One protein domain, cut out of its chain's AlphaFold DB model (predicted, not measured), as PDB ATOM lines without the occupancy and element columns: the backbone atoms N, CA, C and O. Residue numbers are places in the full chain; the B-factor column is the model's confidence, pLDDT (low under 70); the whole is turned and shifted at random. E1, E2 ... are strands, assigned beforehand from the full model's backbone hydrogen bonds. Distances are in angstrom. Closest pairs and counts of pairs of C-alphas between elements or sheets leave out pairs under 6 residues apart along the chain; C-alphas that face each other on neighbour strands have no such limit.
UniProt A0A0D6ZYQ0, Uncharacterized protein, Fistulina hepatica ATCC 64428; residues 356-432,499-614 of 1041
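This is residues 356 to 432 and 499 to 614 of the 1041 residues of an uncharacterized protein of Fistulina hepatica ATCC 64428 (UniProt A0A0D6ZYQ0). A long, twisted sheet of E1, E2, E4, E5, E7, E9 and E12 makes one wall, and two small three-stranded sheets form a second, incomplete layer over it, one toward each end. At one end the sheet E11, E10, E13 packs face to face with part of the wall as a sandwich, its strands crossed at 42 degrees to the wall's; toward the other end the sheet E6, E3, E8 reaches the wall mainly by its edge strand E8, which lies over E1. The printed part has 193 residues with no named helix and thirteen named strands, E1 to E13 in order along the chain; its class is all strand. The wall is branched, with E1 and E9 parallel and its other neighbour pairs antiparallel, while both small sheets are all antiparallel. The whole is compact, with a radius of gyration of the C-alphas of 18.0 A, yet elongated, spanning 56 by 33 by 31 A.

In the largest sheet, E1, residues 356 to 371, has E2, residues 374 to 386, on one side and E9, residues 557 to 568, on the other side. E1 and E2 are an antiparallel hairpin at 164 degrees, with N 364 and O 380 2.7 A apart. E1 and E9 are parallel at 24 degrees, with N 363 and O 563 at 2.8 A. E2 has E1 on one side and its antiparallel neighbour E7, residues 521 to 533, on the other side, with N 381 and O 525 at 2.8 A across E2 and E7. E7 has E2 on one side, and E4, residues 408 to 412, and E5, residues 419 to 421, on the other side; N 409 and O 532 are 2.7 A apart, and N 419 and O 526 2.8 A. E12, residues 599 to 601, is the antiparallel neighbour of E9, with N 566 and O 600 at 2.9 A. E1 bends by 78 degrees at residue 368, E2 by 59 degrees at residue 377 and E7 by 72 degrees at residue 530. In the second sheet, E3, residues 396 to 404, is the inner strand between E6, residues 504 to 509, and E8, residues 551 to 554. N 399 and O 506 are 2.8 A apart, and N 404 and O 551 2.8 A. The closest C-alphas of E8 and E1 are those of Val 554 and Ala 359, 6.7 A. E3 is apart from E1 and E7. Residues 426 to 427 pair with residues 507 to 508 of E6, antiparallel. In the third sheet, E10, residues 573 to 577, is the inner strand between E11, residues 590 to 594, and E13, residues 608 to 612. E10 and E11 are a hairpin, with N 594 and O 574 at 2.8 A; across E10 and E13, N 577 and O 608 are 2.8 A apart. This sheet and the largest are a sandwich, two sheets face to face, 9.3 A between the centres of the facing parts. Residues 547 to 548 pair with residues 608 to 609 of E13, antiparallel.

E1 begins at C-alpha 356, (-29.895, -48.996, -4.693), and measures 36.4 A. E2 is 34.9 A long, E7 32.9 A, E9 30.7 A and E3 25.7 A. E7 begins at C-alpha 521, (-33.660, -46.904, 4.092). E13, 13.2 A long, ends at C-alpha 612, (-67.106, -37.166, -13.340).

The two C-alphas farthest apart are those of Val 393 and Val 614, 58.5 A. Residues 433 to 498 are cut out, and C-alphas 432 and 499 are 11.5 A apart across the cut, in the link E5 to E6. The links E6 to E7, E7 to E8 and E10 to E11 are long, with 11, 17 and 12 residues. The mean pLDDT of the printed part is 91.4; residues 429 to 432 and 514 to 518 are under 70.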
ATOM      1  N   VAL A 356     -28.867 -48.190  -5.370       95.81
ATOM      2  CA  VAL A 356     -29.895 -48.996  -4.693       95.81
ATOM      3  C   VAL A 356     -30.098 -50.268  -5.509       95.81
ATOM      4  O   VAL A 356     -30.248 -50.186  -6.722       95.81
ATOM      5  N   GLN A 357     -30.119 -51.452  -4.892       95.31
ATOM      6  CA  GLN A 357     -30.409 -52.671  -5.661       95.31
ATOM      7  C   GLN A 357     -31.911 -52.831  -5.905       95.31
ATOM      8  O   GLN A 357     -32.329 -53.150  -7.014       95.31
ATOM      9  N   THR A 358     -32.739 -52.605  -4.882       96.38
ATOM     10  CA  THR A 358     -34.198 -52.647  -5.039       96.38
ATOM     11  C   THR A 358     -34.883 -51.501  -4.304       96.38
ATOM     12  O   THR A 358     -34.604 -51.232  -3.135       96.38
ATOM     13  N   ALA A 359     -35.801 -50.826  -4.993       97.56
ATOM     14  CA  ALA A 359     -36.707 -49.846  -4.409       97.56
ATOM     15  C   ALA A 359     -38.140 -50.394  -4.438       97.56
ATOM     16  O   ALA A 359     -38.682 -50.699  -5.501       97.56
ATOM     17  N   GLN A 360     -38.769 -50.518  -3.272       97.62
ATOM     18  CA  GLN A 360     -40.200 -50.791  -3.154       97.62
ATOM     19  C   GLN A 360     -40.922 -49.499  -2.762       97.62
ATOM     20  O   GLN A 360     -40.501 -48.815  -1.833       97.62
ATOM     21  N   GLY A 361     -42.009 -49.175  -3.457       97.56
ATOM     22  CA  GLY A 361     -42.825 -47.993  -3.192       97.56
ATOM     23  C   GLY A 361     -44.286 -48.354  -2.939       97.56
ATOM     24  O   GLY A 361     -44.880 -49.091  -3.723       97.56
ATOM     25  N   ASP A 362     -44.896 -47.798  -1.897       98.00
ATOM     26  CA  ASP A 362     -46.353 -47.793  -1.724       98.00
ATOM     27  C   ASP A 362     -46.858 -46.342  -1.716       98.00
ATOM     28  O   ASP A 362     -46.511 -45.532  -0.855       98.00
ATOM     29  N   MET A 363     -47.664 -46.007  -2.721       98.25
ATOM     30  CA  MET A 363     -48.142 -44.665  -3.037       98.25
ATOM     31  C   MET A 363     -49.658 -44.591  -2.865       98.25
ATOM     32  O   MET A 363     -50.394 -45.446  -3.354       98.25
ATOM     33  N   THR A 364     -50.141 -43.553  -2.195       98.31
ATOM     34  CA  THR A 364     -51.564 -43.249  -2.031       98.31
ATOM     35  C   THR A 364     -51.856 -41.900  -2.674       98.31
ATOM     36  O   THR A 364     -51.270 -40.893  -2.283       98.31
ATOM     37  N   CYS A 365     -52.766 -41.886  -3.644       98.38
ATOM     38  CA  CYS A 365     -53.234 -40.686  -4.329       98.38
ATOM     39  C   CYS A 365     -54.684 -40.422  -3.903       98.38
ATOM     40  O   CYS A 365     -55.609 -41.112  -4.345       98.38
ATOM     41  N   THR A 366     -54.877 -39.445  -3.021       98.31
ATOM     42  CA  THR A 366     -56.192 -39.053  -2.503       98.31
ATOM     43  C   THR A 366     -56.743 -37.913  -3.348       98.31
ATOM     44  O   THR A 366     -56.264 -36.786  -3.271       98.31
ATOM     45  N   VAL A 367     -57.742 -38.197  -4.181       98.12
ATOM     46  CA  VAL A 367     -58.388 -37.205  -5.048       98.12
ATOM     47  C   VAL A 367     -59.317 -36.332  -4.207       98.12
ATOM     48  O   VAL A 367     -60.364 -36.796  -3.750       98.12
ATOM     49  N   THR A 368     -58.937 -35.070  -4.013       97.62
ATOM     50  CA  THR A 368     -59.662 -34.106  -3.171       97.62
ATOM     51  C   THR A 368     -60.626 -33.226  -3.963       97.62
ATOM     52  O   THR A 368     -61.628 -32.768  -3.416       97.62
ATOM     53  N   GLY A 369     -60.389 -33.020  -5.264       96.50
ATOM     54  CA  GLY A 369     -61.290 -32.229  -6.102       96.50
ATOM     55  C   GLY A 369     -60.763 -31.929  -7.503       96.50
ATOM     56  O   GLY A 369     -59.988 -32.690  -8.081       96.50
ATOM     57  N   ARG A 370     -61.208 -30.798  -8.063       95.00
ATOM     58  CA  ARG A 370     -60.794 -30.295  -9.380       95.00
ATOM     59  C   ARG A 370     -60.353 -28.841  -9.268       95.00
ATOM     60  O   ARG A 370     -61.130 -28.000  -8.817       95.00
ATOM     61  N   ALA A 371     -59.142 -28.550  -9.722       94.75
ATOM     62  CA  ALA A 371     -58.625 -27.197  -9.860       94.75
ATOM     63  C   ALA A 371     -58.850 -26.669 -11.288       94.75
ATOM     64  O   ALA A 371     -59.389 -27.353 -12.163       94.75
ATOM     65  N   ARG A 372     -58.419 -25.432 -11.555       88.38
ATOM     66  CA  ARG A 372     -58.387 -24.899 -12.925       88.38
ATOM     67  C   ARG A 372     -57.348 -25.681 -13.736       88.38
ATOM     68  O   ARG A 372     -56.164 -25.605 -13.440       88.38
ATOM     69  N   GLY A 373     -57.808 -26.430 -14.739       87.75
ATOM     70  CA  GLY A 373     -56.959 -27.199 -15.657       87.75
ATOM     71  C   GLY A 373     -56.575 -28.618 -15.216       87.75
ATOM     72  O   GLY A 373     -55.961 -29.320 -16.007       87.75
ATOM     73  N   GLY A 374     -56.937 -29.088 -14.015       95.19
ATOM     74  CA  GLY A 374     -56.490 -30.409 -13.551       95.19
ATOM     75  C   GLY A 374     -57.249 -30.986 -12.356       95.19
ATOM     76  O   GLY A 374     -58.127 -30.343 -11.775       95.19
ATOM     77  N   ILE A 375     -56.905 -32.221 -11.996       97.25
ATOM     78  CA  ILE A 375     -57.417 -32.919 -10.809       97.25
ATOM     79  C   ILE A 375     -56.526 -32.564  -9.615       97.25
ATOM     80  O   ILE A 375     -55.304 -32.670  -9.708       97.25
ATOM     81  N   THR A 376     -57.135 -32.161  -8.500       97.38
ATOM     82  CA  THR A 376     -56.424 -31.916  -7.239       97.38
ATOM     83  C   THR A 376     -56.276 -33.230  -6.483       97.38
ATOM     84  O   THR A 376     -57.268 -33.942  -6.282       97.38
ATOM     85  N   MET A 377     -55.057 -33.554  -6.055       97.88
ATOM     86  CA  MET A 377     -54.782 -34.746  -5.258       97.88
ATOM     87  C   MET A 377     -53.720 -34.507  -4.185       97.88
ATOM     88  O   MET A 377     -52.694 -33.870  -4.431       97.88
ATOM     89  N   ASP A 378     -53.952 -35.092  -3.017       98.00
ATOM     90  CA  ASP A 378     -52.942 -35.242  -1.978       98.00
ATOM     91  C   ASP A 378     -52.212 -36.566  -2.203       98.00
ATOM     92  O   ASP A 378     -52.836 -37.629  -2.317       98.00
ATOM     93  N   VAL A 379     -50.888 -36.504  -2.289       98.00
ATOM     94  CA  VAL A 379     -50.019 -37.658  -2.520       98.00
ATOM     95  C   VAL A 379     -49.275 -38.000  -1.236       98.00
ATOM     96  O   VAL A 379     -48.653 -37.135  -0.622       98.00
ATOM     97  N   GLU A 380     -49.283 -39.279  -0.866       98.25
ATOM     98  CA  GLU A 380     -48.409 -39.865   0.152       98.25
ATOM     99  C   GLU A 380     -47.661 -41.056  -0.454       98.25
ATOM    100  O   GLU A 380     -48.276 -42.034  -0.870       98.25
ATOM    101  N   TYR A 381     -46.333 -40.994  -0.488       98.19
ATOM    102  CA  TYR A 381     -45.458 -42.059  -0.971       98.19
ATOM    103  C   TYR A 381     -44.574 -42.574   0.156       98.19
ATOM    104  O   TYR A 381     -43.933 -41.782   0.845       98.19
ATOM    105  N   LYS A 382     -44.519 -43.897   0.321       98.19
ATOM    106  CA  LYS A 382     -43.624 -44.607   1.241       98.19
ATOM    107  C   LYS A 382     -42.631 -45.412   0.418       98.19
ATOM    108  O   LYS A 382     -43.013 -46.401  -0.202       98.19
ATOM    109  N   GLY A 383     -41.382 -44.963   0.394       97.56
ATOM    110  CA  GLY A 383     -40.275 -45.652  -0.254       97.56
ATOM    111  C   GLY A 383     -39.510 -46.525   0.736       97.56
ATOM    112  O   GLY A 383     -39.304 -46.136   1.881       97.56
ATOM    113  N   VAL A 384     -39.076 -47.691   0.271       97.00
ATOM    114  CA  VAL A 384     -38.223 -48.655   0.974       97.00
ATOM    115  C   VAL A 384     -37.097 -49.024   0.012       97.00
ATOM    116  O   VAL A 384     -37.291 -49.822  -0.907       97.00
ATOM    117  N   CYS A 385     -35.927 -48.412   0.177       96.56
ATOM    118  CA  CYS A 385     -34.726 -48.760  -0.587       96.56
ATOM    119  C   CYS A 385     -33.937 -49.826   0.172       96.56
ATOM    120  O   CYS A 385     -33.622 -49.626   1.345       96.56
ATOM    121  N   ARG A 386     -33.605 -50.940  -0.483       94.88
ATOM    122  CA  ARG A 386     -32.792 -52.030   0.077       94.88
ATOM    123  C   ARG A 386     -31.460 -52.154  -0.643       94.88
ATOM    124  O   ARG A 386     -31.327 -51.780  -1.813       94.88
ATOM    125  N   ASP A 387     -30.493 -52.695   0.091       93.25
ATOM    126  CA  ASP A 387     -29.126 -52.932  -0.368       93.25
ATOM    127  C   ASP A 387     -28.486 -51.659  -0.936       93.25
ATOM    128  O   ASP A 387     -27.884 -51.667  -2.009       93.25
ATOM    129  N   LEU A 388     -28.648 -50.539  -0.216       93.88
ATOM    130  CA  LEU A 388     -27.983 -49.281  -0.555       93.88
ATOM    131  C   LEU A 388     -26.469 -49.479  -0.569       93.88
ATOM    132  O   LEU A 388     -25.878 -49.902   0.427       93.88
ATOM    133  N   TRP A 389     -25.844 -49.139  -1.693       93.19
ATOM    134  CA  TRP A 389     -24.435 -49.382  -1.957       93.19
ATOM    135  C   TRP A 389     -23.738 -48.146  -2.524       93.19
ATOM    136  O   TRP A 389     -24.333 -47.285  -3.170       93.19
ATOM    137  N   PHE A 390     -22.439 -48.045  -2.264       94.19
ATOM    138  CA  PHE A 390     -21.579 -47.023  -2.845       94.19
ATOM    139  C   PHE A 390     -20.134 -47.524  -2.798       94.19
ATOM    140  O   PHE A 390     -19.686 -47.903  -1.717       94.19
ATOM    141  N   PRO A 391     -19.379 -47.529  -3.911       92.75
ATOM    142  CA  PRO A 391     -18.062 -48.163  -3.949       92.75
ATOM    143  C   PRO A 391     -16.949 -47.305  -3.327       92.75
ATOM    144  O   PRO A 391     -15.886 -47.825  -3.006       92.75
ATOM    145  N   GLY A 392     -17.162 -45.993  -3.167       93.31
ATOM    146  CA  GLY A 392     -16.189 -45.072  -2.571       93.31
ATOM    147  C   GLY A 392     -16.348 -44.897  -1.052       93.31
ATOM    148  O   GLY A 392     -17.234 -45.458  -0.417       93.31
ATOM    149  N   VAL A 393     -15.503 -44.055  -0.450       94.12
ATOM    150  CA  VAL A 393     -15.447 -43.888   1.021       94.12
ATOM    151  C   VAL A 393     -16.423 -42.872   1.620       94.12
ATOM    152  O   VAL A 393     -16.462 -42.719   2.841       94.12
ATOM    153  N   ALA A 394     -17.178 -42.150   0.791       92.56
ATOM    154  CA  ALA A 394     -18.087 -41.107   1.256       92.56
ATOM    155  C   ALA A 394     -19.226 -41.689   2.111       92.56
ATOM    156  O   ALA A 394     -19.796 -42.730   1.791       92.56
ATOM    157  N   THR A 395     -19.530 -41.008   3.217       91.12
ATOM    158  CA  THR A 395     -20.521 -41.442   4.210       91.12
ATOM    159  C   THR A 395     -21.876 -40.784   3.992       91.12
ATOM    160  O   THR A 395     -22.886 -41.472   4.048       91.12
ATOM    161  N   MET A 396     -21.900 -39.483   3.695       92.19
ATOM    162  CA  MET A 396     -23.111 -38.751   3.332       92.19
ATOM    163  C   MET A 396     -23.290 -38.770   1.811       92.19
ATOM    164  O   MET A 396     -22.427 -38.267   1.085       92.19
ATOM    165  N   LEU A 397     -24.393 -39.348   1.336       92.81
ATOM    166  CA  LEU A 397     -24.692 -39.532  -0.089       92.81
ATOM    167  C   LEU A 397     -26.063 -38.953  -0.448       92.81
ATOM    168  O   LEU A 397     -26.940 -38.858   0.407       92.81
ATOM    169  N   GLY A 398     -26.249 -38.578  -1.715       93.81
ATOM    170  CA  GLY A 398     -27.550 -38.159  -2.247       93.81
ATOM    171  C   GLY A 398     -28.293 -39.301  -2.949       93.81
ATOM    172  O   GLY A 398     -27.750 -39.901  -3.878       93.81
ATOM    173  N   LEU A 399     -29.539 -39.548  -2.556       94.88
ATOM    174  CA  LEU A 399     -30.503 -40.452  -3.189       94.88
ATOM    175  C   LEU A 399     -31.542 -39.608  -3.943       94.88
ATOM    176  O   LEU A 399     -32.233 -38.813  -3.316       94.88
ATOM    177  N   ASP A 400     -31.650 -39.750  -5.267       94.56
ATOM    178  CA  ASP A 400     -32.604 -38.963  -6.067       94.56
ATOM    179  C   ASP A 400     -33.933 -39.698  -6.280       94.56
ATOM    180  O   ASP A 400     -33.966 -40.827  -6.781       94.56
ATOM    181  N   VAL A 401     -35.029 -39.020  -5.936       96.38
ATOM    182  CA  VAL A 401     -36.406 -39.510  -6.062       96.38
ATOM    183  C   VAL A 401     -37.224 -38.498  -6.871       96.38
ATOM    184  O   VAL A 401     -37.478 -37.386  -6.413       96.38
ATOM    185  N   GLY A 402     -37.606 -38.856  -8.097       96.25
ATOM    186  CA  GLY A 402     -38.375 -37.997  -9.007       96.25
ATOM    187  C   GLY A 402     -39.862 -38.338  -9.030       96.25
ATOM    188  O   GLY A 402     -40.225 -39.500  -8.859       96.25
ATOM    189  N   LEU A 403     -40.723 -37.344  -9.266       97.06
ATOM    190  CA  LEU A 403     -42.146 -37.560  -9.543       97.06
ATOM    191  C   LEU A 403     -42.377 -37.558 -11.062       97.06
ATOM    192  O   LEU A 403     -42.324 -36.509 -11.702       97.06
ATOM    193  N   ILE A 404     -42.660 -38.726 -11.636       96.56
ATOM    194  CA  ILE A 404     -42.944 -38.883 -13.066       96.56
ATOM    195  C   ILE A 404     -44.457 -38.878 -13.295       96.56
ATOM    196  O   ILE A 404     -45.186 -39.703 -12.745       96.56
ATOM    197  N   ALA A 405     -44.929 -37.989 -14.168       94.69
ATOM    198  CA  ALA A 405     -46.305 -37.959 -14.656       94.69
ATOM    199  C   ALA A 405     -46.306 -38.126 -16.185       94.69
ATOM    200  O   ALA A 405     -45.905 -37.236 -16.934       94.69
ATOM    201  N   GLN A 406     -46.703 -39.303 -16.674       94.75
ATOM    202  CA  GLN A 406     -46.634 -39.607 -18.106       94.75
ATOM    203  C   GLN A 406     -47.702 -38.816 -18.878       94.75
ATOM    204  O   GLN A 406     -48.898 -38.985 -18.650       94.75
ATOM    205  N   GLY A 407     -47.272 -37.937 -19.789       93.31
ATOM    206  CA  GLY A 407     -48.172 -37.113 -20.611       93.31
ATOM    207  C   GLY A 407     -49.006 -36.086 -19.832       93.31
ATOM    208  O   GLY A 407     -49.953 -35.530 -20.387       93.31
ATOM    209  N   CYS A 408     -48.677 -35.842 -18.563       96.25
ATOM    210  CA  CYS A 408     -49.393 -34.923 -17.686       96.25
ATOM    211  C   CYS A 408     -48.406 -33.954 -17.029       96.25
ATOM    212  O   CYS A 408     -47.327 -34.354 -16.602       96.25
ATOM    213  N   ASP A 409     -48.791 -32.688 -16.932       96.06
ATOM    214  CA  ASP A 409     -48.055 -31.652 -16.222       96.06
ATOM    215  C   ASP A 409     -48.514 -31.613 -14.757       96.06
ATOM    216  O   ASP A 409     -49.709 -31.716 -14.454       96.06
ATOM    217  N   VAL A 410     -47.559 -31.483 -13.833       96.44
ATOM    218  CA  VAL A 410     -47.825 -31.421 -12.391       96.44
ATOM    219  C   VAL A 410     -47.545 -30.010 -11.898       96.44
ATOM    220  O   VAL A 410     -46.494 -29.442 -12.171       96.44
ATOM    221  N   MET A 411     -48.482 -29.444 -11.148       96.31
ATOM    222  CA  MET A 411     -48.362 -28.124 -10.535       96.31
ATOM    223  C   MET A 411     -48.629 -28.220  -9.035       96.31
ATOM    224  O   MET A 411     -49.335 -29.112  -8.568       96.31
ATOM    225  N   TRP A 412     -48.092 -27.278  -8.267       96.44
ATOM    226  CA  TRP A 412     -48.440 -27.152  -6.856       96.44
ATOM    227  C   TRP A 412     -49.880 -26.673  -6.654       96.44
ATOM    228  O   TRP A 412     -50.417 -25.904  -7.453       96.44
ATOM    229  N   THR A 413     -50.477 -27.086  -5.538       95.25
ATOM    230  CA  THR A 413     -51.637 -26.400  -4.946       95.25
ATOM    231  C   THR A 413     -51.194 -25.125  -4.207       95.25
ATOM    232  O   THR A 413     -50.055 -24.672  -4.335       95.25
ATOM    233  N   ASP A 414     -52.074 -24.542  -3.391       91.19
ATOM    234  CA  ASP A 414     -51.774 -23.366  -2.563       91.19
ATOM    235  C   ASP A 414     -50.676 -23.605  -1.501       91.19
ATOM    236  O   ASP A 414     -50.167 -22.641  -0.926       91.19
ATOM    237  N   LYS A 415     -50.280 -24.867  -1.253       86.94
ATOM    238  CA  LYS A 415     -49.174 -25.261  -0.361       86.94
ATOM    239  C   LYS A 415     -48.025 -25.897  -1.177       86.94
ATOM    240  O   LYS A 415     -48.028 -27.113  -1.366       86.94
ATOM    241  N   PRO A 416     -47.069 -25.100  -1.699       86.19
ATOM    242  CA  PRO A 416     -46.031 -25.569  -2.619       86.19
ATOM    243  C   PRO A 416     -44.807 -26.161  -1.894       86.19
ATOM    244  O   PRO A 416     -43.713 -25.604  -1.965       86.19
ATOM    245  N   GLU A 417     -44.987 -27.261  -1.159       91.56
ATOM    246  CA  GLU A 417     -43.906 -27.906  -0.399       91.56
ATOM    247  C   GLU A 417     -44.075 -29.434  -0.320       91.56
ATOM    248  O   GLU A 417     -45.176 -29.949  -0.109       91.56
ATOM    249  N   TRP A 418     -42.962 -30.166  -0.458       94.62
ATOM    250  CA  TRP A 418     -42.893 -31.599  -0.162       94.62
ATOM    251  C   TRP A 418     -42.532 -31.800   1.314       94.62
ATOM    252  O   TRP A 418     -41.393 -31.570   1.715       94.62
ATOM    253  N   ASN A 419     -43.474 -32.295   2.114       94.38
ATOM    254  CA  ASN A 419     -43.195 -32.780   3.462       94.38
ATOM    255  C   ASN A 419     -42.526 -34.161   3.367       94.38
ATOM    256  O   ASN A 419     -43.178 -35.147   2.999       94.38
ATOM    257  N   VAL A 420     -41.230 -34.221   3.683       94.62
ATOM    258  CA  VAL A 420     -40.412 -35.437   3.613       94.62
ATOM    259  C   VAL A 420     -39.906 -35.837   4.997       94.62
ATOM    260  O   VAL A 420     -39.393 -35.016   5.752       94.62
ATOM    261  N   SER A 421     -40.018 -37.125   5.314       94.44
ATOM    262  CA  SER A 421     -39.638 -37.718   6.600       94.44
ATOM    263  C   SER A 421     -38.928 -39.062   6.409       94.44
ATOM    264  O   SER A 421     -39.144 -39.756   5.414       94.44
ATOM    265  N   GLY A 422     -38.077 -39.434   7.365       92.00
ATOM    266  CA  GLY A 422     -37.263 -40.651   7.330       92.00
ATOM    267  C   GLY A 422     -36.717 -41.019   8.719       92.00
ATOM    268  O   GLY A 422     -36.985 -40.303   9.688       92.00
ATOM    269  N   PRO A 423     -35.984 -42.139   8.841       87.50
ATOM    270  CA  PRO A 423     -35.396 -42.618  10.088       87.50
ATOM    271  C   PRO A 423     -34.199 -41.768  10.538       87.50
ATOM    272  O   PRO A 423     -33.728 -40.873   9.838       87.50
ATOM    273  N   VAL A 424     -33.661 -42.096  11.716       74.62
ATOM    274  CA  VAL A 424     -32.388 -41.544  12.206       74.62
ATOM    275  C   VAL A 424     -31.285 -41.778  11.163       74.62
ATOM    276  O   VAL A 424     -31.145 -42.887  10.652       74.62
ATOM    277  N   GLY A 425     -30.522 -40.730  10.841       70.06
ATOM    278  CA  GLY A 425     -29.520 -40.732   9.762       70.06
ATOM    279  C   GLY A 425     -29.998 -40.120   8.437       70.06
ATOM    280  O   GLY A 425     -29.204 -39.997   7.501       70.06
ATOM    281  N   PHE A 426     -31.264 -39.702   8.363       83.25
ATOM    282  CA  PHE A 426     -31.787 -38.805   7.332       83.25
ATOM    283  C   PHE A 426     -31.437 -37.338   7.642       83.25
ATOM    284  O   PHE A 426     -31.635 -36.882   8.768       83.25
ATOM    285  N   ASP A 427     -30.964 -36.593   6.639       77.56
ATOM    286  CA  ASP A 427     -30.765 -35.136   6.705       77.56
ATOM    287  C   ASP A 427     -31.524 -34.446   5.557       77.56
ATOM    288  O   ASP A 427     -31.295 -34.729   4.377       77.56
ATOM    289  N   LEU A 428     -32.445 -33.538   5.894       71.94
ATOM    290  CA  LEU A 428     -33.243 -32.789   4.919       71.94
ATOM    291  C   LEU A 428     -32.575 -31.446   4.599       71.94
ATOM    292  O   LEU A 428     -33.018 -30.379   5.029       71.94
ATOM    293  N   SER A 429     -31.525 -31.486   3.785       57.28
ATOM    294  CA  SER A 429     -31.055 -30.287   3.083       57.28
ATOM    295  C   SER A 429     -31.956 -30.042   1.864       57.28
ATOM    296  O   SER A 429     -32.180 -30.938   1.056       57.28
ATOM    297  N   ALA A 430     -32.512 -28.828   1.791       54.28
ATOM    298  CA  ALA A 430     -33.639 -28.462   0.928       54.28
ATOM    299  C   ALA A 430     -33.418 -28.672  -0.584       54.28
ATOM    300  O   ALA A 430     -32.289 -28.808  -1.058       54.28
ATOM    301  N   VAL A 431     -34.525 -28.623  -1.341       56.81
ATOM    302  CA  VAL A 431     -34.576 -28.708  -2.812       56.81
ATOM    303  C   VAL A 431     -33.792 -27.550  -3.440       56.81
ATOM    304  O   VAL A 431     -34.338 -26.487  -3.732       56.81
ATOM    305  N   GLY A 432     -32.485 -27.744  -3.615       52.81
ATOM    306  CA  GLY A 432     -31.608 -26.752  -4.222       52.81
ATOM    307  C   GLY A 432     -31.989 -26.539  -5.688       52.81
ATOM    308  O   GLY A 432     -31.986 -27.521  -6.437       52.81
ATOM    309  N   ASP A 499     -40.518 -26.694  -9.267       91.75
ATOM    310  CA  ASP A 499     -41.509 -27.537  -9.938       91.75
ATOM    311  C   ASP A 499     -41.712 -28.849  -9.141       91.75
ATOM    312  O   ASP A 499     -40.716 -29.464  -8.754       91.75
ATOM    313  N   PRO A 500     -42.947 -29.315  -8.867       94.12
ATOM    314  CA  PRO A 500     -43.171 -30.563  -8.127       94.12
ATOM    315  C   PRO A 500     -42.653 -31.819  -8.852       94.12
ATOM    316  O   PRO A 500     -42.477 -32.850  -8.203       94.12
ATOM    317  N   SER A 501     -42.391 -31.750 -10.164       94.06
ATOM    318  CA  SER A 501     -41.709 -32.802 -10.937       94.06
ATOM    319  C   SER A 501     -40.177 -32.781 -10.794       94.06
ATOM    320  O   SER A 501     -39.502 -33.720 -11.224       94.06
ATOM    321  N   MET A 502     -39.603 -31.744 -10.168       93.31
ATOM    322  CA  MET A 502     -38.165 -31.659  -9.921       93.31
ATOM    323  C   MET A 502     -37.705 -32.778  -8.965       93.31
ATOM    324  O   MET A 502     -38.271 -32.915  -7.879       93.31
ATOM    325  N   PRO A 503     -36.661 -33.561  -9.310       93.56
ATOM    326  CA  PRO A 503     -36.191 -34.650  -8.458       93.56
ATOM    327  C   PRO A 503     -35.709 -34.183  -7.082       93.56
ATOM    328  O   PRO A 503     -34.904 -33.257  -6.964       93.56
ATOM    329  N   LEU A 504     -36.170 -34.883  -6.047       93.06
ATOM    330  CA  LEU A 504     -35.806 -34.665  -4.655       93.06
ATOM    331  C   LEU A 504     -34.521 -35.425  -4.328       93.06
ATOM    332  O   LEU A 504     -34.502 -36.654  -4.370       93.06
ATOM    333  N   THR A 505     -33.462 -34.706  -3.952       93.69
ATOM    334  CA  THR A 505     -32.273 -35.321  -3.352       93.69
ATOM    335  C   THR A 505     -32.494 -35.515  -1.851       93.69
ATOM    336  O   THR A 505     -32.508 -34.551  -1.090       93.69
ATOM    337  N   LEU A 506     -32.614 -36.767  -1.420       93.88
ATOM    338  CA  LEU A 506     -32.613 -37.175  -0.016       93.88
ATOM    339  C   LEU A 506     -31.170 -37.441   0.425       93.88
ATOM    340  O   LEU A 506     -30.445 -38.138  -0.289       93.88
ATOM    341  N   TYR A 507     -30.732 -36.933   1.582       92.81
ATOM    342  CA  TYR A 507     -29.389 -37.244   2.086       92.81
ATOM    343  C   TYR A 507     -29.409 -38.418   3.061       92.81
ATOM    344  O   TYR A 507     -30.159 -38.436   4.037       92.81
ATOM    345  N   VAL A 508     -28.569 -39.404   2.754       93.12
ATOM    346  CA  VAL A 508     -28.492 -40.699   3.428       93.12
ATOM    347  C   VAL A 508     -27.115 -40.841   4.065       93.12
ATOM    348  O   VAL A 508     -26.094 -40.839   3.366       93.12
ATOM    349  N   ASN A 509     -27.074 -40.990   5.392       92.06
ATOM    350  CA  ASN A 509     -25.840 -41.265   6.115       92.06
ATOM    351  C   ASN A 509     -25.542 -42.776   6.163       92.06
ATOM    352  O   ASN A 509     -26.033 -43.515   7.018       92.06
ATOM    353  N   MET A 510     -24.639 -43.236   5.298       90.81
ATOM    354  CA  MET A 510     -24.162 -44.628   5.229       90.81
ATOM    355  C   MET A 510     -23.411 -45.097   6.491       90.81
ATOM    356  O   MET A 510     -22.935 -46.233   6.526       90.81
ATOM    357  N   ASN A 511     -23.217 -44.238   7.496       88.12
ATOM    358  CA  ASN A 511     -22.713 -44.614   8.821       88.12
ATOM    359  C   ASN A 511     -23.810 -45.143   9.758       88.12
ATOM    360  O   ASN A 511     -23.477 -45.862  10.700       88.12
ATOM    361  N   ASP A 512     -25.079 -44.829   9.506       87.44
ATOM    362  CA  ASP A 512     -26.192 -45.247  10.367       87.44
ATOM    363  C   ASP A 512     -26.861 -46.519   9.814       87.44
ATOM    364  O   ASP A 512     -27.274 -47.394  10.573       87.44
ATOM    365  N   LEU A 513     -26.814 -46.699   8.488       83.50
ATOM    366  CA  LEU A 513     -27.172 -47.927   7.767       83.50
ATOM    367  C   LEU A 513     -26.078 -49.015   7.873       83.50
ATOM    368  O   LEU A 513     -25.515 -49.433   6.858       83.50
ATOM    369  N   LEU A 514     -25.698 -49.441   9.085       67.38
ATOM    370  CA  LEU A 514     -24.616 -50.428   9.228       67.38
ATOM    371  C   LEU A 514     -24.995 -51.842   8.710       67.38
ATOM    372  O   LEU A 514     -26.123 -52.290   8.926       67.38
ATOM    373  N   PRO A 515     -24.033 -52.581   8.108       62.78
ATOM    374  CA  PRO A 515     -24.212 -53.978   7.686       62.78
ATOM    375  C   PRO A 515     -24.451 -54.930   8.883       62.78
ATOM    376  O   PRO A 515     -24.093 -54.568  10.008       62.78
ATOM    377  N   PRO A 516     -24.970 -56.167   8.676       49.28
ATOM    378  CA  PRO A 516     -24.915 -56.902   7.403       49.28
ATOM    379  C   PRO A 516     -26.254 -57.257   6.738       49.28
ATOM    380  O   PRO A 516     -26.243 -57.650   5.579       49.28
ATOM    381  N   ALA A 517     -27.389 -57.191   7.440       53.28
ATOM    382  CA  ALA A 517     -28.537 -58.030   7.075       53.28
ATOM    383  C   ALA A 517     -29.596 -57.404   6.146       53.28
ATOM    384  O   ALA A 517     -30.381 -58.160   5.577       53.28
ATOM    385  N   LYS A 518     -29.704 -56.065   6.048       67.00
ATOM    386  CA  LYS A 518     -30.810 -55.414   5.298       67.00
ATOM    387  C   LYS A 518     -30.480 -54.120   4.544       67.00
ATOM    388  O   LYS A 518     -31.207 -53.825   3.602       67.00
ATOM    389  N   ASN A 519     -29.464 -53.344   4.960       84.75
ATOM    390  CA  ASN A 519     -29.084 -52.038   4.378       84.75
ATOM    391  C   ASN A 519     -30.298 -51.241   3.855       84.75
ATOM    392  O   ASN A 519     -30.360 -50.897   2.675       84.75
ATOM    393  N   GLN A 520     -31.298 -51.047   4.721       92.25
ATOM    394  CA  GLN A 520     -32.637 -50.596   4.346       92.25
ATOM    395  C   GLN A 520     -32.856 -49.143   4.781       92.25
ATOM    396  O   GLN A 520     -32.678 -48.818   5.955       92.25
ATOM    397  N   PHE A 521     -33.263 -48.289   3.844       94.31
ATOM    398  CA  PHE A 521     -33.660 -46.904   4.092       94.31
ATOM    399  C   PHE A 521     -35.123 -46.716   3.698       94.31
ATOM    400  O   PHE A 521     -35.476 -46.726   2.514       94.31
ATOM    401  N   ASP A 522     -35.955 -46.541   4.717       95.44
ATOM    402  CA  ASP A 522     -37.372 -46.226   4.575       95.44
ATOM    403  C   ASP A 522     -37.552 -44.704   4.565       95.44
ATOM    404  O   ASP A 522     -36.852 -43.992   5.280       95.44
ATOM    405  N   PHE A 523     -38.491 -44.175   3.788       96.69
ATOM    406  CA  PHE A 523     -38.805 -42.744   3.785       96.69
ATOM    407  C   PHE A 523     -40.245 -42.485   3.345       96.69
ATOM    408  O   PHE A 523     -40.841 -43.272   2.608       96.69
ATOM    409  N   LYS A 524     -40.810 -41.355   3.776       97.38
ATOM    410  CA  LYS A 524     -42.135 -40.880   3.371       97.38
ATOM    411  C   LYS A 524     -42.033 -39.489   2.753       97.38
ATOM    412  O   LYS A 524     -41.551 -38.568   3.405       97.38
ATOM    413  N   ILE A 525     -42.543 -39.337   1.533       97.31
ATOM    414  CA  ILE A 525     -42.749 -38.052   0.846       97.31
ATOM    415  C   ILE A 525     -44.257 -37.787   0.797       97.31
ATOM    416  O   ILE A 525     -45.037 -38.696   0.513       97.31
ATOM    417  N   SER A 526     -44.686 -36.558   1.068       97.31
ATOM    418  CA  SER A 526     -46.100 -36.174   1.007       97.31
ATOM    419  C   SER A 526     -46.302 -34.718   0.589       97.31
ATOM    420  O   SER A 526     -45.495 -33.862   0.942       97.31
ATOM    421  N   GLY A 527     -47.359 -34.435  -0.173       96.75
ATOM    422  CA  GLY A 527     -47.633 -33.095  -0.704       96.75
ATOM    423  C   GLY A 527     -48.909 -33.023  -1.548       96.75
ATOM    424  O   GLY A 527     -49.419 -34.047  -2.006       96.75
ATOM    425  N   SER A 528     -49.420 -31.808  -1.748       97.19
ATOM    426  CA  SER A 528     -50.704 -31.541  -2.413       97.19
ATOM    427  C   SER A 528     -50.485 -30.920  -3.795       97.19
ATOM    428  O   SER A 528     -50.007 -29.785  -3.912       97.19
ATOM    429  N   ILE A 529     -50.861 -31.647  -4.848       97.69
ATOM    430  CA  ILE A 529     -50.574 -31.308  -6.250       97.69
ATOM    431  C   ILE A 529     -51.842 -31.224  -7.111       97.69
ATOM    432  O   ILE A 529     -52.891 -31.794  -6.805       97.69
ATOM    433  N   ILE A 530     -51.727 -30.512  -8.227       97.38
ATOM    434  CA  ILE A 530     -52.686 -30.489  -9.330       97.38
ATOM    435  C   ILE A 530     -52.042 -31.249 -10.487       97.38
ATOM    436  O   ILE A 530     -50.950 -30.887 -10.920       97.38
ATOM    437  N   VAL A 531     -52.717 -32.273 -11.009       97.50
ATOM    438  CA  VAL A 531     -52.261 -33.002 -12.202       97.50
ATOM    439  C   VAL A 531     -53.181 -32.665 -13.370       97.50
ATOM    440  O   VAL A 531     -54.396 -32.886 -13.308       97.50
ATOM    441  N   ALA A 532     -52.596 -32.106 -14.425       96.06
ATOM    442  CA  ALA A 532     -53.266 -31.723 -15.659       96.06
ATOM    443  C   ALA A 532     -52.748 -32.599 -16.813       96.06
ATOM    444  O   ALA A 532     -51.537 -32.757 -16.938       96.06
ATOM    445  N   PRO A 533     -53.595 -33.174 -17.683       94.88
ATOM    446  CA  PRO A 533     -53.113 -33.748 -18.938       94.88
ATOM    447  C   PRO A 533     -52.457 -32.641 -19.780       94.88
ATOM    448  O   PRO A 533     -52.931 -31.502 -19.775       94.88
ATOM    449  N   ARG A 534     -51.385 -32.959 -20.513       93.44
ATOM    450  CA  ARG A 534     -50.680 -31.987 -21.367       93.44
ATOM    451  C   ARG A 534     -51.478 -31.720 -22.649       93.44
ATOM    452  O   ARG A 534     -51.194 -32.277 -23.709       93.44
ATOM    453  N   VAL A 535     -52.518 -30.898 -22.532       83.94
ATOM    454  CA  VAL A 535     -53.404 -30.523 -23.643       83.94
ATOM    455  C   VAL A 535     -52.662 -29.599 -24.615       83.94
ATOM    456  O   VAL A 535     -52.013 -28.640 -24.199       83.94
ATOM    457  N   GLN A 536     -52.754 -29.867 -25.923       81.00
ATOM    458  CA  GLN A 536     -52.239 -28.937 -26.936       81.00
ATOM    459  C   GLN A 536     -53.084 -27.647 -26.929       81.00
ATOM    460  O   GLN A 536     -54.301 -27.736 -26.794       81.00
ATOM    461  N   PRO A 537     -52.499 -26.450 -27.120       80.81
ATOM    462  CA  PRO A 537     -53.157 -25.171 -26.809       80.81
ATOM    463  C   PRO A 537     -54.419 -24.827 -27.626       80.81
ATOM    464  O   PRO A 537     -55.075 -23.835 -27.318       80.81
ATOM    465  N   ASN A 538     -54.767 -25.625 -28.639       83.31
ATOM    466  CA  ASN A 538     -55.981 -25.465 -29.444       83.31
ATOM    467  C   ASN A 538     -57.142 -26.378 -29.008       83.31
ATOM    468  O   ASN A 538     -58.255 -26.186 -29.492       83.31
ATOM    469  N   ASP A 539     -56.900 -27.382 -28.161       81.44
ATOM    470  CA  ASP A 539     -57.895 -28.409 -27.849       81.44
ATOM    471  C   ASP A 539     -58.695 -28.036 -26.592       81.44
ATOM    472  O   ASP A 539     -58.140 -27.732 -25.530       81.44
ATOM    473  N   THR A 540     -60.023 -28.010 -26.700       80.81
ATOM    474  CA  THR A 540     -60.890 -27.646 -25.573       80.81
ATOM    475  C   THR A 540     -60.986 -28.814 -24.606       80.81
ATOM    476  O   THR A 540     -61.619 -29.816 -24.921       80.81
ATOM    477  N   PHE A 541     -60.395 -28.659 -23.417       76.44
ATOM    478  CA  PHE A 541     -60.359 -29.663 -22.349       76.44
ATOM    479  C   PHE A 541     -61.751 -30.270 -22.071       76.44
ATOM    480  O   PHE A 541     -62.538 -29.700 -21.309       76.44
ATOM    481  N   ASP A 542     -62.038 -31.451 -22.631       83.94
ATOM    482  CA  ASP A 542     -63.236 -32.223 -22.290       83.94
ATOM    483  C   ASP A 542     -63.172 -32.591 -20.805       83.94
ATOM    484  O   ASP A 542     -62.171 -33.140 -20.324       83.94
ATOM    485  N   GLU A 543     -64.236 -32.281 -20.058       82.25
ATOM    486  CA  GLU A 543     -64.261 -32.468 -18.609       82.25
ATOM    487  C   GLU A 543     -64.006 -33.937 -18.198       82.25
ATOM    488  O   GLU A 543     -63.501 -34.186 -17.096       82.25
ATOM    489  N   THR A 544     -64.284 -34.886 -19.096       87.12
ATOM    490  CA  THR A 544     -64.134 -36.336 -18.914       87.12
ATOM    491  C   THR A 544     -62.751 -36.904 -19.258       87.12
ATOM    492  O   THR A 544     -62.518 -38.075 -18.953       87.12
ATOM    493  N   THR A 545     -61.828 -36.115 -19.828       93.06
ATOM    494  CA  THR A 545     -60.488 -36.590 -20.235       93.06
ATOM    495  C   THR A 545     -59.737 -37.251 -19.061       93.06
ATOM    496  O   THR A 545     -59.505 -36.589 -18.044       93.06
ATOM    497  N   PRO A 546     -59.340 -38.536 -19.167       94.75
ATOM    498  CA  PRO A 546     -58.674 -39.258 -18.088       94.75
ATOM    499  C   PRO A 546     -57.198 -38.862 -17.961       94.75
ATOM    500  O   PRO A 546     -56.442 -38.873 -18.929       94.75
ATOM    501  N   VAL A 547     -56.784 -38.568 -16.733       96.38
ATOM    502  CA  VAL A 547     -55.440 -38.110 -16.361       96.38
ATOM    503  C   VAL A 547     -54.610 -39.299 -15.879       96.38
ATOM    504  O   VAL A 547     -55.108 -40.126 -15.113       96.38
ATOM    505  N   VAL A 548     -53.351 -39.416 -16.305       97.00
ATOM    506  CA  VAL A 548     -52.456 -40.475 -15.809       97.00
ATOM    507  C   VAL A 548     -52.062 -40.173 -14.363       97.00
ATOM    508  O   VAL A 548     -51.730 -39.035 -14.031       97.00
ATOM    509  N   LEU A 549     -52.106 -41.181 -13.489       97.75
ATOM    510  CA  LEU A 549     -51.643 -41.029 -12.110       97.75
ATOM    511  C   LEU A 549     -50.122 -40.807 -12.095       97.75
ATOM    512  O   LEU A 549     -49.401 -41.562 -12.752       97.75
ATOM    513  N   PRO A 550     -49.610 -39.818 -11.342       97.62
ATOM    514  CA  PRO A 550     -48.175 -39.659 -11.175       97.62
ATOM    515  C   PRO A 550     -47.604 -40.824 -10.350       97.62
ATOM    516  O   PRO A 550     -48.299 -41.410  -9.515       97.62
ATOM    517  N   ARG A 551     -46.327 -41.138 -10.568       96.88
ATOM    518  CA  ARG A 551     -45.559 -42.177  -9.869       96.88
ATOM    519  C   ARG A 551     -44.245 -41.582  -9.376       96.88
ATOM    520  O   ARG A 551     -43.508 -40.995 -10.163       96.88
ATOM    521  N   PHE A 552     -43.930 -41.753  -8.095       97.56
ATOM    522  CA  PHE A 552     -42.562 -41.526  -7.625       97.56
ATOM    523  C   PHE A 552     -41.650 -42.660  -8.090       97.56
ATOM    524  O   PHE A 552     -42.048 -43.825  -8.037       97.56
ATOM    525  N   THR A 553     -40.437 -42.308  -8.511       97.12
ATOM    526  CA  THR A 553     -39.411 -43.250  -8.967       97.12
ATOM    527  C   THR A 553     -38.044 -42.954  -8.359       97.12
ATOM    528  O   THR A 553     -37.666 -41.787  -8.226       97.12
ATOM    529  N   VAL A 554     -37.275 -43.993  -8.037       96.94
ATOM    530  CA  VAL A 554     -35.933 -43.878  -7.441       96.94
ATOM    531  C   VAL A 554     -34.876 -43.995  -8.539       96.94
ATOM    532  O   VAL A 554     -34.603 -45.081  -9.042       96.94
ATOM    533  N   HIS A 555     -34.244 -42.876  -8.901       94.69
ATOM    534  CA  HIS A 555     -33.396 -42.771 -10.102       94.69
ATOM    535  C   HIS A 555     -32.125 -43.639 -10.076       94.69
ATOM    536  O   HIS A 555     -31.485 -43.812 -11.108       94.69
ATOM    537  N   ALA A 556     -31.736 -44.142  -8.902       92.69
ATOM    538  CA  ALA A 556     -30.528 -44.936  -8.692       92.69
ATOM    539  C   ALA A 556     -30.814 -46.407  -8.327       92.69
ATOM    540  O   ALA A 556     -29.937 -47.070  -7.773       92.69
ATOM    541  N   ALA A 557     -32.035 -46.900  -8.577       96.44
ATOM    542  CA  ALA A 557     -32.430 -48.278  -8.292       96.44
ATOM    543  C   ALA A 557     -32.210 -49.217  -9.493       96.44
ATOM    544  O   ALA A 557     -32.755 -48.968 -10.567       96.44
ATOM    545  N   ASP A 558     -31.488 -50.330  -9.291       96.00
ATOM    546  CA  ASP A 558     -31.327 -51.397 -10.298       96.00
ATOM    547  C   ASP A 558     -32.697 -52.028 -10.667       96.00
ATOM    548  O   ASP A 558     -32.895 -52.489 -11.789       96.00
ATOM    549  N   GLY A 559     -33.659 -52.028  -9.732       96.31
ATOM    550  CA  GLY A 559     -35.052 -52.414  -9.972       96.31
ATOM    551  C   GLY A 559     -36.041 -51.724  -9.026       96.31
ATOM    552  O   GLY A 559     -35.777 -51.574  -7.831       96.31
ATOM    553  N   GLU A 560     -37.207 -51.327  -9.545       96.44
ATOM    554  CA  GLU A 560     -38.244 -50.615  -8.785       96.44
ATOM    555  C   GLU A 560     -39.622 -51.288  -8.886       96.44
ATOM    556  O   GLU A 560     -40.133 -51.535  -9.981       96.44
ATOM    557  N   LYS A 561     -40.272 -51.499  -7.736       96.81
ATOM    558  CA  LYS A 561     -41.643 -52.007  -7.629       96.81
ATOM    559  C   LYS A 561     -42.523 -51.037  -6.844       96.81
ATOM    560  O   LYS A 561     -42.547 -51.072  -5.614       96.81
ATOM    561  N   THR A 562     -43.285 -50.217  -7.564       96.88
ATOM    562  CA  THR A 562     -44.198 -49.228  -6.972       96.88
ATOM    563  C   THR A 562     -45.660 -49.662  -7.104       96.88
ATOM    564  O   THR A 562     -46.101 -50.136  -8.148       96.88
ATOM    565  N   SER A 563     -46.412 -49.522  -6.017       96.88
ATOM    566  CA  SER A 563     -47.812 -49.912  -5.857       96.88
ATOM    567  C   SER A 563     -48.641 -48.662  -5.564       96.88
ATOM    568  O   SER A 563     -48.376 -47.956  -4.597       96.88
ATOM    569  N   ILE A 564     -49.629 -48.364  -6.411       98.00
ATOM    570  CA  ILE A 564     -50.446 -47.146  -6.309       98.00
ATOM    571  C   ILE A 564     -51.853 -47.497  -5.810       98.00
ATOM    572  O   ILE A 564     -52.490 -48.420  -6.316       98.00
ATOM    573  N   THR A 565     -52.356 -46.741  -4.837       98.00
ATOM    574  CA  THR A 565     -53.726 -46.820  -4.312       98.00
ATOM    575  C   THR A 565     -54.425 -45.484  -4.533       98.00
ATOM    576  O   THR A 565     -53.937 -44.447  -4.093       98.00
ATOM    577  N   VAL A 566     -55.578 -45.494  -5.202       98.25
ATOM    578  CA  VAL A 566     -56.408 -44.298  -5.409       98.25
ATOM    579  C   VAL A 566     -57.503 -44.273  -4.356       98.25
ATOM    580  O   VAL A 566     -58.225 -45.257  -4.208       98.25
ATOM    581  N   ARG A 567     -57.661 -43.143  -3.664       98.06
ATOM    582  CA  ARG A 567     -58.748 -42.858  -2.713       98.06
ATOM    583  C   ARG A 567     -59.538 -41.655  -3.220       98.06
ATOM    584  O   ARG A 567     -58.938 -40.686  -3.675       98.06
ATOM    585  N   ASN A 568     -60.864 -41.697  -3.152       98.06
ATOM    586  CA  ASN A 568     -61.711 -40.564  -3.534       98.06
ATOM    587  C   ASN A 568     -62.246 -39.848  -2.287       98.06
ATOM    588  O   ASN A 568     -62.958 -40.462  -1.497       98.06
ATOM    589  N   GLU A 569     -61.963 -38.557  -2.122       97.56
ATOM    590  CA  GLU A 569     -62.569 -37.711  -1.078       97.56
ATOM    591  C   GLU A 569     -63.338 -36.500  -1.623       97.56
ATOM    592  O   GLU A 569     -64.014 -35.809  -0.852       97.56
ATOM    593  N   ALA A 570     -63.306 -36.298  -2.940       96.75
ATOM    594  CA  ALA A 570     -64.077 -35.290  -3.649       96.75
ATOM    595  C   ALA A 570     -65.589 -35.588  -3.627       96.75
ATOM    596  O   ALA A 570     -66.027 -36.739  -3.593       96.75
ATOM    597  N   ASP A 571     -66.407 -34.542  -3.760       95.12
ATOM    598  CA  ASP A 571     -67.860 -34.640  -3.980       95.12
ATOM    599  C   ASP A 571     -68.209 -34.934  -5.459       95.12
ATOM    600  O   ASP A 571     -69.062 -34.299  -6.080       95.12
ATOM    601  N   ALA A 572     -67.501 -35.898  -6.051       94.94
ATOM    602  CA  ALA A 572     -67.635 -36.338  -7.438       94.94
ATOM    603  C   ALA A 572     -67.257 -37.826  -7.571       94.94
ATOM    604  O   ALA A 572     -66.660 -38.409  -6.666       94.94
ATOM    605  N   LEU A 573     -67.600 -38.460  -8.695       96.00
ATOM    606  CA  LEU A 573     -67.230 -39.851  -8.970       96.00
ATOM    607  C   LEU A 573     -65.850 -39.901  -9.631       96.00
ATOM    608  O   LEU A 573     -65.637 -39.282 -10.675       96.00
ATOM    609  N   VAL A 574     -64.930 -40.671  -9.049       97.44
ATOM    610  CA  VAL A 574     -63.625 -40.965  -9.657       97.44
ATOM    611  C   VAL A 574     -63.727 -42.296 -10.392       97.44
ATOM    612  O   VAL A 574     -63.910 -43.342  -9.773       97.44
ATOM    613  N   GLU A 575     -63.609 -42.272 -11.713       96.56
ATOM    614  CA  GLU A 575     -63.461 -43.485 -12.517       96.56
ATOM    615  C   GLU A 575     -61.980 -43.832 -12.638       96.56
ATOM    616  O   GLU A 575     -61.182 -42.984 -13.036       96.56
ATOM    617  N   VAL A 576     -61.617 -45.065 -12.283       96.94
ATOM    618  CA  VAL A 576     -60.239 -45.568 -12.314       96.94
ATOM    619  C   VAL A 576     -60.097 -46.574 -13.449       96.94
ATOM    620  O   VAL A 576     -60.825 -47.570 -13.508       96.94
ATOM    621  N   PHE A 577     -59.132 -46.321 -14.324       96.38
ATOM    622  CA  PHE A 577     -58.793 -47.128 -15.491       96.38
ATOM    623  C   PHE A 577     -57.397 -47.740 -15.333       96.38
ATOM    624  O   PHE A 577     -56.535 -47.195 -14.634       96.38
ATOM    625  N   ASN A 578     -57.157 -48.860 -16.011       94.69
ATOM    626  CA  ASN A 578     -55.816 -49.427 -16.158       94.69
ATOM    627  C   ASN A 578     -54.929 -48.490 -17.013       94.69
ATOM    628  O   ASN A 578     -55.438 -47.640 -17.747       94.69
ATOM    629  N   LEU A 579     -53.595 -48.605 -16.915       93.06
ATOM    630  CA  LEU A 579     -52.711 -47.819 -17.790       93.06
ATOM    631  C   LEU A 579     -52.757 -48.336 -19.239       93.06
ATOM    632  O   LEU A 579     -52.697 -47.536 -20.171       93.06
ATOM    633  N   SER A 580     -52.905 -49.649 -19.424       90.50
ATOM    634  CA  SER A 580     -53.122 -50.320 -20.709       90.50
ATOM    635  C   SER A 580     -54.610 -50.395 -21.090       90.50
ATOM    636  O   SER A 580     -55.484 -50.399 -20.223       90.50
ATOM    637  N   GLY A 581     -54.880 -50.478 -22.399       86.88
ATOM    638  CA  GLY A 581     -56.228 -50.520 -22.987       86.88
ATOM    639  C   GLY A 581     -56.651 -49.203 -23.658       86.88
ATOM    640  O   GLY A 581     -56.179 -48.122 -23.297       86.88
ATOM    641  N   ASP A 582     -57.541 -49.296 -24.652       86.19
ATOM    642  CA  ASP A 582     -58.219 -48.137 -25.251       86.19
ATOM    643  C   ASP A 582     -59.509 -47.853 -24.473       86.19
ATOM    644  O   ASP A 582     -60.475 -48.609 -24.543       86.19
ATOM    645  N   ILE A 583     -59.525 -46.730 -23.760       89.75
ATOM    646  CA  ILE A 583     -60.604 -46.301 -22.859       89.75
ATOM    647  C   ILE A 583     -61.945 -46.118 -23.592       89.75
ATOM    648  O   ILE A 583     -63.003 -46.219 -22.969       89.75
ATOM    649  N   HIS A 584     -61.923 -45.870 -24.906       86.19
ATOM    650  CA  HIS A 584     -63.126 -45.656 -25.713       86.19
ATOM    651  C   HIS A 584     -63.671 -46.940 -26.355       86.19
ATOM    652  O   HIS A 584     -64.807 -46.934 -26.831       86.19
ATOM    653  N   ARG A 585     -62.886 -48.026 -26.390       88.19
ATOM    654  CA  ARG A 585     -63.257 -49.292 -27.054       88.19
ATOM    655  C   ARG A 585     -63.319 -50.489 -26.115       88.19
ATOM    656  O   ARG A 585     -64.130 -51.381 -26.340       88.19
ATOM    657  N   ASP A 586     -62.476 -50.519 -25.089       85.62
ATOM    658  CA  ASP A 586     -62.362 -51.639 -24.164       85.62
ATOM    659  C   ASP A 586     -63.053 -51.335 -22.828       85.62
ATOM    660  O   ASP A 586     -62.569 -50.569 -21.992       85.62
ATOM    661  N   ALA A 587     -64.188 -51.997 -22.596       76.50
ATOM    662  CA  ALA A 587     -64.903 -51.912 -21.328       76.50
ATOM    663  C   ALA A 587     -64.103 -52.500 -20.146       76.50
ATOM    664  O   ALA A 587     -64.342 -52.096 -19.007       76.50
ATOM    665  N   GLN A 588     -63.144 -53.403 -20.393       79.19
ATOM    666  CA  GLN A 588     -62.278 -53.997 -19.364       79.19
ATOM    667  C   GLN A 588     -61.145 -53.053 -18.923       79.19
ATOM    668  O   GLN A 588     -60.604 -53.211 -17.825       79.19
ATOM    669  N   ALA A 589     -60.833 -52.012 -19.705       80.62
ATOM    670  CA  ALA A 589     -59.901 -50.962 -19.293       80.62
ATOM    671  C   ALA A 589     -60.436 -50.136 -18.101       80.62
ATOM    672  O   ALA A 589     -59.650 -49.566 -17.339       80.62
ATOM    673  N   ARG A 590     -61.763 -50.084 -17.899       83.00
ATOM    674  CA  ARG A 590     -62.436 -49.390 -16.786       83.00
ATOM    675  C   ARG A 590     -62.524 -50.302 -15.559       83.00
ATOM    676  O   ARG A 590     -63.469 -51.069 -15.409       83.00
ATOM    677  N   LYS A 591     -61.552 -50.180 -14.651       79.31
ATOM    678  CA  LYS A 591     -61.392 -51.068 -13.491       79.31
ATOM    679  C   LYS A 591     -62.489 -50.903 -12.433       79.31
ATOM    680  O   LYS A 591     -63.088 -51.887 -12.017       79.31
ATOM    681  N   THR A 592     -62.732 -49.676 -11.967       94.06
ATOM    682  CA  THR A 592     -63.664 -49.391 -10.852       94.06
ATOM    683  C   THR A 592     -64.160 -47.947 -10.881       94.06
ATOM    684  O   THR A 592     -63.438 -47.053 -11.317       94.06
ATOM    685  N   VAL A 593     -65.354 -47.696 -10.333       95.94
ATOM    686  CA  VAL A 593     -65.850 -46.342 -10.025       95.94
ATOM    687  C   VAL A 593     -65.860 -46.153  -8.510       95.94
ATOM    688  O   VAL A 593     -66.484 -46.935  -7.796       95.94
ATOM    689  N   LEU A 594     -65.178 -45.121  -8.018       97.25
ATOM    690  CA  LEU A 594     -65.081 -44.800  -6.597       97.25
ATOM    691  C   LEU A 594     -66.101 -43.728  -6.207       97.25
ATOM    692  O   LEU A 594     -66.066 -42.602  -6.709       97.25
ATOM    693  N   GLN A 595     -66.962 -44.064  -5.249       96.75
ATOM    694  CA  GLN A 595     -67.749 -43.089  -4.492       96.75
ATOM    695  C   GLN A 595     -66.864 -42.375  -3.454       96.75
ATOM    696  O   GLN A 595     -65.745 -42.810  -3.175       96.75
ATOM    697  N   ARG A 596     -67.357 -41.280  -2.866       96.50
ATOM    698  CA  ARG A 596     -66.638 -40.542  -1.820       96.50
ATOM    699  C   ARG A 596     -66.379 -41.444  -0.602       96.50
ATOM    700  O   ARG A 596     -67.302 -42.058  -0.080       96.50
ATOM    701  N   GLY A 597     -65.125 -41.522  -0.164       94.62
ATOM    702  CA  GLY A 597     -64.628 -42.429   0.875       94.62
ATOM    703  C   GLY A 597     -64.120 -43.786   0.364       94.62
ATOM    704  O   GLY A 597     -63.429 -44.480   1.107       94.62
ATOM    705  N   ALA A 598     -64.412 -44.171  -0.884       97.31
ATOM    706  CA  ALA A 598     -63.949 -45.437  -1.454       97.31
ATOM    707  C   ALA A 598     -62.504 -45.353  -1.982       97.31
ATOM    708  O   ALA A 598     -62.008 -44.279  -2.339       97.31
ATOM    709  N   TYR A 599     -61.840 -46.507  -2.074       97.56
ATOM    710  CA  TYR A 599     -60.485 -46.639  -2.613       97.56
ATOM    711  C   TYR A 599     -60.316 -47.911  -3.460       97.56
ATOM    712  O   TYR A 599     -61.125 -48.834  -3.383       97.56
ATOM    713  N   THR A 600     -59.264 -47.962  -4.282       97.62
ATOM    714  CA  THR A 600     -58.871 -49.138  -5.083       97.62
ATOM    715  C   THR A 600     -57.356 -49.172  -5.288       97.62
ATOM    716  O   THR A 600     -56.710 -48.124  -5.323       97.62
ATOM    717  N   ARG A 601     -56.779 -50.366  -5.462       96.94
ATOM    718  CA  ARG A 601     -55.357 -50.536  -5.808       96.94
ATOM    719  C   ARG A 601     -55.196 -50.630  -7.326       96.94
ATOM    720  O   ARG A 601     -55.846 -51.450  -7.982       96.94
ATOM    721  N   CYS A 602     -54.332 -49.802  -7.891       95.62
ATOM    722  CA  CYS A 602     -53.940 -49.819  -9.298       95.62
ATOM    723  C   CYS A 602     -53.003 -51.003  -9.621       95.62
ATOM    724  O   CYS A 602     -52.704 -51.828  -8.756       95.62
ATOM    725  N   GLY A 603     -52.591 -51.133 -10.886       90.00
ATOM    726  CA  GLY A 603     -51.550 -52.092 -11.279       90.00
ATOM    727  C   GLY A 603     -50.147 -51.621 -10.875       90.00
ATOM    728  O   GLY A 603     -49.983 -50.518 -10.358       90.00
ATOM    729  N   GLN A 604     -49.124 -52.434 -11.161       90.88
ATOM    730  CA  GLN A 604     -47.713 -52.013 -11.037       90.88
ATOM    731  C   GLN A 604     -47.362 -50.922 -12.072       90.88
ATOM    732  O   GLN A 604     -46.611 -49.996 -11.778       90.88
ATOM    733  N   GLU A 605     -48.039 -50.943 -13.225       91.25
ATOM    734  CA  GLU A 605     -48.065 -49.855 -14.218       91.25
ATOM    735  C   GLU A 605     -48.851 -48.612 -13.750       91.25
ATOM    736  O   GLU A 605     -49.014 -47.653 -14.495       91.25
ATOM    737  N   GLY A 606     -49.414 -48.613 -12.538       93.31
ATOM    738  CA  GLY A 606     -50.327 -47.569 -12.084       93.31
ATOM    739  C   GLY A 606     -51.686 -47.633 -12.788       93.31
ATOM    740  O   GLY A 606     -52.316 -48.695 -12.862       93.31
ATOM    741  N   GLY A 607     -52.181 -46.478 -13.228       95.56
ATOM    742  CA  GLY A 607     -53.509 -46.327 -13.821       95.56
ATOM    743  C   GLY A 607     -53.821 -44.884 -14.215       95.56
ATOM    744  O   GLY A 607     -52.985 -43.989 -14.084       95.56
ATOM    745  N   ARG A 608     -55.044 -44.662 -14.694       96.75
ATOM    746  CA  ARG A 608     -55.554 -43.345 -15.108       96.75
ATOM    747  C   ARG A 608     -56.855 -43.038 -14.370       96.75
ATOM    748  O   ARG A 608     -57.590 -43.965 -14.031       96.75
ATOM    749  N   ILE A 609     -57.157 -41.766 -14.129       97.31
ATOM    750  CA  ILE A 609     -58.363 -41.331 -13.416       97.31
ATOM    751  C   ILE A 609     -59.138 -40.250 -14.173       97.31
ATOM    752  O   ILE A 609     -58.554 -39.293 -14.673       97.31
ATOM    753  N   ALA A 610     -60.465 -40.370 -14.214       96.50
ATOM    754  CA  ALA A 610     -61.361 -39.311 -14.685       96.50
ATOM    755  C   ALA A 610     -62.315 -38.893 -13.562       96.50
ATOM    756  O   ALA A 610     -62.901 -39.743 -12.888       96.50
ATOM    757  N   LEU A 611     -62.497 -37.584 -13.371       95.75
ATOM    758  CA  LEU A 611     -63.401 -37.040 -12.356       95.75
ATOM    759  C   LEU A 611     -64.728 -36.624 -12.999       95.75
ATOM    760  O   LEU A 611     -64.842 -35.533 -13.563       95.75
ATOM    761  N   LYS A 612     -65.747 -37.478 -12.887       94.94
ATOM    762  CA  LYS A 612     -67.106 -37.166 -13.340       94.94
ATOM    763  C   LYS A 612     -67.867 -36.465 -12.223       94.94
ATOM    764  O   LYS A 612     -68.134 -37.053 -11.173       94.94
ATOM    765  N   ARG A 613     -68.269 -35.212 -12.464       90.75
ATOM    766  CA  ARG A 613     -69.260 -34.540 -11.615       90.75
ATOM    767  C   ARG A 613     -70.505 -35.418 -11.531       90.75
ATOM    768  O   ARG A 613     -71.068 -35.793 -12.561       90.75
ATOM    769  N   VAL A 614     -70.962 -35.701 -10.314       87.69
ATOM    770  CA  VAL A 614     -72.342 -36.147 -10.127       87.69
ATOM    771  C   VAL A 614     -73.205 -34.974 -10.565       87.69
ATOM    772  O   VAL A 614     -73.172 -33.919  -9.936       87.69
TER     773      VAL A 614